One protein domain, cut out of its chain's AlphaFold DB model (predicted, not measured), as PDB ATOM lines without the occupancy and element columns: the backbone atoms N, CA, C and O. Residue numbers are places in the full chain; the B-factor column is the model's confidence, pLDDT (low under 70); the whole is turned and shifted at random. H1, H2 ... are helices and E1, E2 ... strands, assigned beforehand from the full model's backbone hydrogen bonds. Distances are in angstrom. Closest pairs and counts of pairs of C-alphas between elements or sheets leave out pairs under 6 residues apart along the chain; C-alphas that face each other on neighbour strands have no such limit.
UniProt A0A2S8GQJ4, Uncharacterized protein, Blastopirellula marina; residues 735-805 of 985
ATOM      1  N   LEU A 735     231.834 179.399 373.308       90.19
ATOM      2  CA  LEU A 735     231.476 180.665 372.690       90.19
ATOM      3  C   LEU A 735     232.729 181.268 372.054       90.19
ATOM      4  O   LEU A 735     233.749 181.442 372.725       90.19
ATOM      5  N   ARG A 736     232.658 181.568 370.760       90.19
ATOM      6  CA  ARG A 736     233.737 182.174 369.978       90.19
ATOM      7  C   ARG A 736     233.230 183.432 369.288       90.19
ATOM      8  O   ARG A 736     232.034 183.607 369.089       90.19
ATOM      9  N   SER A 737     234.164 184.300 368.931       91.38
ATOM     10  CA  SER A 737     233.916 185.506 368.148       91.38
ATOM     11  C   SER A 737     234.985 185.615 367.071       91.38
ATOM     12  O   SER A 737     236.099 185.109 367.246       91.38
ATOM     13  N   ASP A 738     234.665 186.341 366.003       89.75
ATOM     14  CA  ASP A 738     235.680 186.932 365.131       89.75
ATOM     15  C   ASP A 738     236.664 187.794 365.959       89.75
ATOM     16  O   ASP A 738     236.316 188.211 367.075       89.75
ATOM     17  N   PRO A 739     237.884 188.081 365.453       91.31
ATOM     18  CA  PRO A 739     238.860 188.911 366.152       91.31
ATOM     19  C   PRO A 739     238.254 190.224 366.658       91.31
ATOM     20  O   PRO A 739     237.762 191.044 365.882       91.31
ATOM     21  N   ILE A 740     238.302 190.413 367.975       92.69
ATOM     22  CA  ILE A 740     237.696 191.562 368.646       92.69
ATOM     23  C   ILE A 740     238.637 192.767 368.505       92.69
ATOM     24  O   ILE A 740     239.819 192.651 368.848       92.69
ATOM     25  N   PRO A 741     238.162 193.921 368.004       91.19
ATOM     26  CA  PRO A 741     238.995 195.107 367.871       91.19
ATOM     27  C   PRO A 741     239.386 195.659 369.248       91.19
ATOM     28  O   PRO A 741     238.587 195.659 370.180       91.19
ATOM     29  N   GLN A 742     240.611 196.178 369.363       91.62
ATOM     30  CA  GLN A 742     241.092 196.812 370.599       91.62
ATOM     31  C   GLN A 742     240.416 198.158 370.883       91.62
ATOM     32  O   GLN A 742     240.388 198.588 372.033       91.62
ATOM     33  N   ALA A 743     239.863 198.806 369.855       92.88
ATOM     34  CA  ALA A 743     239.147 200.066 369.976       92.88
ATOM     35  C   ALA A 743     237.822 200.028 369.207       92.88
ATOM     36  O   ALA A 743     237.732 199.421 368.135       92.88
ATOM     37  N   CYS A 744     236.800 200.694 369.736       93.50
ATOM     38  CA  CYS A 744     235.485 200.801 369.108       93.50
ATOM     39  C   CYS A 744     234.873 202.194 369.315       93.50
ATOM     40  O   CYS A 744     235.437 203.040 370.006       93.50
ATOM     41  N   GLY A 745     233.734 202.450 368.670       90.69
ATOM     42  CA  GLY A 745     232.954 203.666 368.902       90.69
ATOM     43  C   GLY A 745     232.069 203.541 370.146       90.69
ATOM     44  O   GLY A 745     232.422 202.899 371.131       90.69
ATOM     45  N   ARG A 746     230.857 204.098 370.074       89.81
ATOM     46  CA  ARG A 746     229.837 203.948 371.131       89.81
ATOM     47  C   ARG A 746     229.331 202.536 371.341       89.81
ATOM     48  O   ARG A 746     228.816 202.219 372.413       89.81
ATOM     49  N   GLU A 747     229.409 201.741 370.288       91.50
ATOM     50  CA  GLU A 747     228.910 200.384 370.251       91.50
ATOM     51  C   GLU A 747     229.968 199.469 369.641       91.50
ATOM     52  O   GLU A 747     230.720 199.867 368.743       91.50
ATOM     53  N   LEU A 748     229.990 198.230 370.115       93.19
ATOM     54  CA  LEU A 748     230.767 197.140 369.546       93.19
ATOM     55  C   LEU A 748     229.806 196.027 369.137       93.19
ATOM     56  O   LEU A 748     229.158 195.432 369.993       93.19
ATOM     57  N   ALA A 749     229.732 195.742 367.837       93.50
ATOM     58  CA  ALA A 749     228.944 194.639 367.295       93.50
ATOM     59  C   ALA A 749     229.841 193.419 367.034       93.50
ATOM     60  O   ALA A 749     230.851 193.535 366.339       93.50
ATOM     61  N   LEU A 750     229.459 192.257 367.563       93.62
ATOM     62  CA  LEU A 750     230.222 191.011 367.485       93.62
ATOM     63  C   LEU A 750     229.406 189.895 366.832       93.62
ATOM     64  O   LEU A 750     228.261 189.633 367.212       93.62
ATOM     65  N   THR A 751     230.027 189.201 365.880       92.56
ATOM     66  CA  THR A 751     229.550 187.900 365.402       92.56
ATOM     67  C   THR A 751     229.944 186.848 366.429       92.56
ATOM     68  O   THR A 751     231.122 186.742 366.768       92.56
ATOM     69  N   LEU A 752     228.981 186.069 366.917       91.06
ATOM     70  CA  LEU A 752     229.238 184.994 367.870       91.06
ATOM     71  C   LEU A 752     228.968 183.639 367.222       91.06
ATOM     72  O   LEU A 752     227.896 183.426 366.659       91.06
ATOM     73  N   ASP A 753     229.931 182.730 367.347       89.38
ATOM     74  CA  ASP A 753     229.811 181.322 366.972       89.38
ATOM     75  C   ASP A 753     229.726 180.471 368.245       89.38
ATOM     76  O   ASP A 753     230.537 180.617 369.166       89.38
ATOM     77  N   MET A 754     228.717 179.605 368.315       88.31
ATOM     78  CA  MET A 754     228.456 178.734 369.459       88.31
ATOM     79  C   MET A 754     228.532 177.281 369.021       88.31
ATOM     80  O   MET A 754     227.734 176.830 368.202       88.31
ATOM     81  N   GLN A 755     229.460 176.535 369.614       85.62
ATOM     82  CA  GLN A 755     229.703 175.137 369.268       85.62
ATOM     83  C   GLN A 755     229.657 174.233 370.506       85.62
ATOM     84  O   GLN A 755     230.138 174.652 371.561       85.62
ATOM     85  N   PRO A 756     229.152 172.990 370.388       82.62
ATOM     86  CA  PRO A 756     228.571 172.406 369.174       82.62
ATOM     87  C   PRO A 756     227.159 172.948 368.888       82.62
ATOM     88  O   PRO A 756     226.370 173.132 369.818       82.62
ATOM     89  N   GLU A 757     226.814 173.138 367.608       80.50
ATOM     90  CA  GLU A 757     225.502 173.666 367.161       80.50
ATOM     91  C   GLU A 757     224.311 172.958 367.823       80.50
ATOM     92  O   GLU A 757     223.327 173.589 368.207       80.50
ATOM     93  N   ARG A 758     224.449 171.647 368.057       75.50
ATOM     94  CA  ARG A 758     223.451 170.793 368.719       75.50
ATOM     95  C   ARG A 758     223.027 171.274 370.119       75.50
ATOM     96  O   ARG A 758     221.962 170.891 370.582       75.50
ATOM     97  N   ILE A 759     223.849 172.070 370.809       75.50
ATOM     98  CA  ILE A 759     223.550 172.642 372.138       75.50
ATOM     99  C   ILE A 759     223.084 174.106 372.025       75.50
ATOM    100  O   ILE A 759     222.358 174.586 372.895       75.50
ATOM    101  N   ALA A 760     223.467 174.812 370.957       75.44
ATOM    102  CA  ALA A 760     223.348 176.264 370.824       75.44
ATOM    103  C   ALA A 760     221.910 176.786 370.640       75.44
ATOM    104  O   ALA A 760     221.638 177.932 370.992       75.44
ATOM    105  N   ALA A 761     220.989 175.965 370.120       69.06
ATOM    106  CA  ALA A 761     219.641 176.396 369.727       69.06
ATOM    107  C   ALA A 761     218.800 177.010 370.869       69.06
ATOM    108  O   ALA A 761     217.941 177.843 370.599       69.06
ATOM    109  N   ASN A 762     219.083 176.649 372.128       73.19
ATOM    110  CA  ASN A 762     218.315 177.054 373.316       73.19
ATOM    111  C   ASN A 762     219.197 177.730 374.384       73.19
ATOM    112  O   ASN A 762     219.030 177.501 375.585       73.19
ATOM    113  N   VAL A 763     220.194 178.503 373.945       83.31
ATOM    114  CA  VAL A 763     221.109 179.249 374.814       83.31
ATOM    115  C   VAL A 763     220.719 180.726 374.848       83.31
ATOM    116  O   VAL A 763     220.589 181.382 373.817       83.31
ATOM    117  N   GLU A 764     220.598 181.264 376.053       86.44
ATOM    118  CA  GLU A 764     220.465 182.691 376.317       86.44
ATOM    119  C   GLU A 764     221.853 183.314 376.465       86.44
ATOM    120  O   GLU A 764     222.739 182.758 377.113       86.44
ATOM    121  N   LEU A 765     222.060 184.481 375.863       88.38
ATOM    122  CA  LEU A 765     223.298 185.234 376.018       88.38
ATOM    123  C   LEU A 765     223.109 186.326 377.063       88.38
ATOM    124  O   LEU A 765     222.054 186.955 377.131       88.38
ATOM    125  N   PHE A 766     224.163 186.604 377.822       88.25
ATOM    126  CA  PHE A 766     224.209 187.739 378.736       88.25
ATOM    127  C   PHE A 766     225.548 188.468 378.614       88.25
ATOM    128  O   PHE A 766     226.583 187.850 378.349       88.25
ATOM    129  N   ALA A 767     225.541 189.782 378.837       90.94
ATOM    130  CA  ALA A 767     226.744 190.604 378.825       90.94
ATOM    131  C   ALA A 767     226.978 191.297 380.168       90.94
ATOM    132  O   ALA A 767     226.043 191.698 380.864       90.94
ATOM    133  N   ARG A 768     228.255 191.473 380.508       90.25
ATOM    134  CA  ARG A 768     228.711 192.365 381.572       90.25
ATOM    135  C   ARG A 768     229.773 193.317 381.043       90.25
ATOM    136  O   ARG A 768     230.700 192.889 380.360       90.25
ATOM    137  N   VAL A 769     229.648 194.589 381.405       91.38
ATOM    138  CA  VAL A 769     230.597 195.662 381.080       91.38
ATOM    139  C   VAL A 769     231.051 196.290 382.399       91.38
ATOM    140  O   VAL A 769     230.234 196.840 383.135       91.38
ATOM    141  N   ASN A 770     232.338 196.155 382.735       90.56
ATOM    142  CA  ASN A 770     232.901 196.476 384.056       90.56
ATOM    143  C   ASN A 770     232.074 195.851 385.200       90.56
ATOM    144  O   ASN A 770     231.625 196.542 386.116       90.56
ATOM    145  N   ASP A 771     231.808 194.547 385.075       82.19
ATOM    146  CA  ASP A 771     231.015 193.704 385.985       82.19
ATOM    147  C   ASP A 771     229.528 194.068 386.139       82.19
ATOM    148  O   ASP A 771     228.783 193.348 386.814       82.19
ATOM    149  N   ARG A 772     229.053 195.111 385.451       84.69
ATOM    150  CA  ARG A 772     227.638 195.499 385.438       84.69
ATOM    151  C   ARG A 772     226.883 194.761 384.334       84.69
ATOM    152  O   ARG A 772     227.353 194.788 383.194       84.69
ATOM    153  N   PRO A 773     225.729 194.134 384.632       85.50
ATOM    154  CA  PRO A 773     224.873 193.549 383.609       85.50
ATOM    155  C   PRO A 773     224.486 194.576 382.545       85.50
ATOM    156  O   PRO A 773     224.142 195.715 382.863       85.50
ATOM    157  N   GLN A 774     224.524 194.153 381.287       87.56
ATOM    158  CA  GLN A 774     224.024 194.909 380.150       87.56
ATOM    159  C   GLN A 774     223.102 194.004 379.335       87.56
ATOM    160  O   GLN A 774     223.427 192.841 379.090       87.56
ATOM    161  N   ALA A 775     221.940 194.529 378.944       84.81
ATOM    162  CA  ALA A 775     221.026 193.808 378.069       84.81
ATOM    163  C   ALA A 775     221.713 193.523 376.727       84.81
ATOM    164  O   ALA A 775     222.368 194.397 376.162       84.81
ATOM    165  N   ILE A 776     221.573 192.294 376.233       85.94
ATOM    166  CA  ILE A 776     222.073 191.917 374.914       85.94
ATOM    167  C   ILE A 776     221.098 192.452 373.872       85.94
ATOM    168  O   ILE A 776     219.952 192.006 373.800       85.94
ATOM    169  N   GLU A 777     221.567 193.369 373.038       85.62
ATOM    170  CA  GLU A 777     220.838 193.809 371.855       85.62
ATOM    171  C   GLU A 777     221.373 193.097 370.616       85.62
ATOM    172  O   GLU A 777     222.572 192.821 370.506       85.62
ATOM    173  N   ARG A 778     220.471 192.785 369.680       86.06
ATOM    174  CA  ARG A 778     220.838 192.216 368.383       86.06
ATOM    175  C   ARG A 778     220.671 193.254 367.288       86.06
ATOM    176  O   ARG A 778     219.619 193.880 367.178       86.06
ATOM    177  N   THR A 779     221.701 193.418 366.470       83.56
ATOM    178  CA  THR A 779     221.624 194.221 365.248       83.56
ATOM    179  C   THR A 779     220.706 193.541 364.215       83.56
ATOM    180  O   THR A 779     220.435 192.342 364.332       83.56
ATOM    181  N   PRO A 780     220.233 194.252 363.170       81.38
ATOM    182  CA  PRO A 780     219.395 193.656 362.121       81.38
ATOM    183  C   PRO A 780     220.034 192.460 361.392       81.38
ATOM    184  O   PRO A 780     219.323 191.588 360.905       81.38
ATOM    185  N   ASP A 781     221.368 192.398 361.336       83.06
ATOM    186  CA  ASP A 781     222.154 191.281 360.796       83.06
ATOM    187  C   ASP A 781     222.480 190.191 361.842       83.06
ATOM    188  O   ASP A 781     223.252 189.277 361.563       83.06
ATOM    189  N   GLY A 782     221.891 190.259 363.041       82.88
ATOM    190  CA  GLY A 782     221.936 189.204 364.058       82.88
ATOM    191  C   GLY A 782     223.150 189.215 364.995       82.88
ATOM    192  O   GLY A 782     223.262 188.303 365.821       82.88
ATOM    193  N   LYS A 783     224.028 190.225 364.912       90.31
ATOM    194  CA  LYS A 783     225.210 190.379 365.780       90.31
ATOM    195  C   LYS A 783     224.828 190.882 367.163       90.31
ATOM    196  O   LYS A 783     223.845 191.599 367.319       90.31
ATOM    197  N   VAL A 784     225.637 190.544 368.161       91.62
ATOM    198  CA  VAL A 784     225.481 191.055 369.528       91.62
ATOM    199  C   VAL A 784     226.118 192.433 369.636       91.62
ATOM    200  O   VAL A 784     227.302 192.575 369.343       91.62
ATOM    201  N   ALA A 785     225.351 193.427 370.077       91.88
ATOM    202  CA  ALA A 785     225.822 194.788 370.304       91.88
ATOM    203  C   ALA A 785     226.052 195.055 371.799       91.88
ATOM    204  O   ALA A 785     225.154 194.867 372.618       91.88
ATOM    205  N   LEU A 786     227.254 195.521 372.141       93.56
ATOM    206  CA  LEU A 786     227.580 196.102 373.445       93.56
ATOM    207  C   LEU A 786     227.612 197.626 373.332       93.56
ATOM    208  O   LEU A 786     228.165 198.148 372.366       93.56
ATOM    209  N   ARG A 787     227.066 198.334 374.323       92.06
ATOM    210  CA  ARG A 787     226.996 199.804 374.376       92.06
ATOM    211  C   ARG A 787     227.881 200.367 375.478       92.06
ATOM    212  O   ARG A 787     227.866 199.877 376.608       92.06
ATOM    213  N   PHE A 788     228.592 201.450 375.192       92.44
ATOM    214  CA  PHE A 788     229.508 202.074 376.148       92.44
ATOM    215  C   PHE A 788     228.990 203.443 376.587       92.44
ATOM    216  O   PHE A 788     228.709 204.283 375.733       92.44
ATOM    217  N   PRO A 789     228.849 203.699 377.901       88.94
ATOM    218  CA  PRO A 789     228.250 204.939 378.392       88.94
ATOM    219  C   PRO A 789     229.182 206.152 378.286       88.94
ATOM    220  O   PRO A 789     228.707 207.277 378.355       88.94
ATOM    221  N   ARG A 790     230.500 205.952 378.169       89.81
ATOM    222  CA  ARG A 790     231.508 207.021 378.045       89.81
ATOM    223  C   ARG A 790     232.798 206.529 377.408       89.81
ATOM    224  O   ARG A 790     233.017 205.322 377.372       89.81
ATOM    225  N   SER A 791     233.662 207.439 376.972       92.19
ATOM    226  CA  SER A 791     234.977 207.059 376.454       92.19
ATOM    227  C   SER A 791     235.863 206.443 377.537       92.19
ATOM    228  O   SER A 791     235.803 206.861 378.700       92.19
ATOM    229  N   GLY A 792     236.689 205.473 377.153       93.81
ATOM    230  CA  GLY A 792     237.679 204.825 378.010       93.81
ATOM    231  C   GLY A 792     237.691 203.305 377.887       93.81
ATOM    232  O   GLY A 792     236.949 202.711 377.107       93.81
ATOM    233  N   GLU A 793     238.525 202.681 378.713       96.12
ATOM    234  CA  GLU A 793     238.725 201.236 378.720       96.12
ATOM    235  C   GLU A 793     237.599 200.496 379.464       96.12
ATOM    236  O   GLU A 793     237.209 200.857 380.582       96.12
ATOM    237  N   TYR A 794     237.100 199.423 378.848       95.75
ATOM    238  CA  TYR A 794     236.072 198.553 379.407       95.75
ATOM    239  C   TYR A 794     236.496 197.095 379.389       95.75
ATOM    240  O   TYR A 794     236.873 196.557 378.346       95.75
ATOM    241  N   ARG A 795     236.313 196.420 380.525       95.69
ATOM    242  CA  ARG A 795     236.339 194.960 380.600       95.69
ATOM    243  C   ARG A 795     234.959 194.423 380.246       95.69
ATOM    244  O   ARG A 795     233.982 194.694 380.945       95.69
ATOM    245  N   CYS A 796     234.890 193.645 379.178       95.00
ATOM    246  CA  CYS A 796     233.662 193.049 378.680       95.00
ATOM    247  C   CYS A 796     233.680 191.537 378.895       95.00
ATOM    248  O   CYS A 796     234.700 190.874 378.701       95.00
ATOM    249  N   ARG A 797     232.524 190.987 379.264       92.88
ATOM    250  CA  ARG A 797     232.279 189.548 379.324       92.88
ATOM    251  C   ARG A 797     230.965 189.233 378.634       92.88
ATOM    252  O   ARG A 797     229.934 189.761 379.038       92.88
ATOM    253  N   ILE A 798     230.990 188.327 377.664       92.38
ATOM    254  CA  ILE A 798     229.787 187.728 377.081       92.38
ATOM    255  C   ILE A 798     229.745 186.269 377.509       92.38
ATOM    256  O   ILE A 798     230.688 185.511 377.280       92.38
ATOM    257  N   GLY A 799     228.668 185.885 378.178       89.62
ATOM    258  CA  GLY A 799     228.426 184.515 378.596       89.62
ATOM    259  C   GLY A 799     227.188 183.931 377.935       89.62
ATOM    260  O   GLY A 799     226.383 184.635 377.329       89.62
ATOM    261  N   ALA A 800     227.066 182.621 378.086       88.00
ATOM    262  CA  ALA A 800     225.939 181.825 377.647       88.00
ATOM    263  C   ALA A 800     225.294 181.166 378.868       88.00
ATOM    264  O   ALA A 800     226.001 180.756 379.790       88.00
ATOM    265  N   SER A 801     223.975 181.033 378.870       82.81
ATOM    266  CA  SER A 801     223.224 180.268 379.856       82.81
ATOM    267  C   SER A 801     222.158 179.405 379.196       82.81
ATOM    268  O   SER A 801     221.595 179.763 378.170       82.81
ATOM    269  N   ARG A 802     221.860 178.250 379.787       83.50
ATOM    270  CA  ARG A 802     220.757 177.373 379.370       83.50
ATOM    271  C   ARG A 802     220.030 176.915 380.624       83.50
ATOM    272  O   ARG A 802     220.670 176.448 381.564       83.50
ATOM    273  N   LEU A 803     218.704 177.075 380.651       78.56
ATOM    274  CA  LEU A 803     217.861 176.773 381.820       78.56
ATOM    275  C   LEU A 803     218.306 177.526 383.088       78.56
ATOM    276  O   LEU A 803     218.271 176.986 384.189       78.56
ATOM    277  N   GLY A 804     218.783 178.764 382.924       72.75
ATOM    278  CA  GLY A 804     219.312 179.601 384.006       72.75
ATOM    279  C   GLY A 804     220.746 179.276 384.439       72.75
ATOM    280  O   GLY A 804     221.355 180.058 385.169       72.75
ATOM    281  N   ALA A 805     221.331 178.166 384.003       77.19
ATOM    282  CA  ALA A 805     222.697 177.819 384.364       77.19
ATOM    283  C   ALA A 805     223.706 178.405 383.391       77.19
ATOM    284  O   ALA A 805     223.539 178.313 382.177       77.19
TER     285      ALA A 805
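What this domain is: This is residues 735 to 805 of the 985 residues of an uncharacterized protein of Blastopirellula marina (UniProt A0A2S8GQJ4). Two layers of strands lie loosely face to face: the three-stranded sheet E5, E4, E7 makes one, and the broken strand E2 and E3, paired with E6 along E2 and with E1 along E3, makes the other. The short helix H1 sits at one end of the long axis. The printed part has 71 residues, with one named helix and seven named strands in the order E1, E2, E3, H1, E4, E5, E6, E7; the class is mostly strand, as strands hold 35 of the 39 residues in named elements, and the three sheets are antiparallel. It is compact, with a radius of gyration of the C-alphas of 12.6 A, and elongated, spanning 38 by 23 by 20 A.

How they stand to each other: The inner strand E4, residues 764 to 769, is antiparallel to E7, residues 792 to 802, with N 766 and O 799 at 3.0 A. E4 forms a hairpin with E5, residues 772 to 774, where N 774 and O 767 are 2.9 A apart. E2, residues 747 to 750, is antiparallel to E6, residues 784 to 787, with N 748 and O 786 at 2.9 A; residues 777 to 778 pair antiparallel with 784 to 785. E2 runs on into E3, residues 752 to 755, at 30 degrees. E3 is antiparallel to E1, residues 735 to 737, with N 736 and O 753 at 2.8 A. The closest C-alphas of E1 and E7, those of Leu 735 and Ala 800, are 7.5 A apart. H1, residues 757 to 760, is only just not on the larger sheet, with 4 pairs of C-alphas within 10 A; it is too short for an O i to N i+4 pair.

Where its parts are: E1 begins at C-alpha 735, (231.476, 180.665, 372.690). E7 measures 32.3 A and ends at C-alpha 802, (220.757, 177.373, 379.370). E4 measures 17.1 A.

The domain as a whole: The C-alphas farthest apart, Arg 758 and Ser 791, are 38.8 A apart. The printed part has no cut and no long link. Residue 761 is under 70 in pLDDT; the mean of the printed part is 87.7.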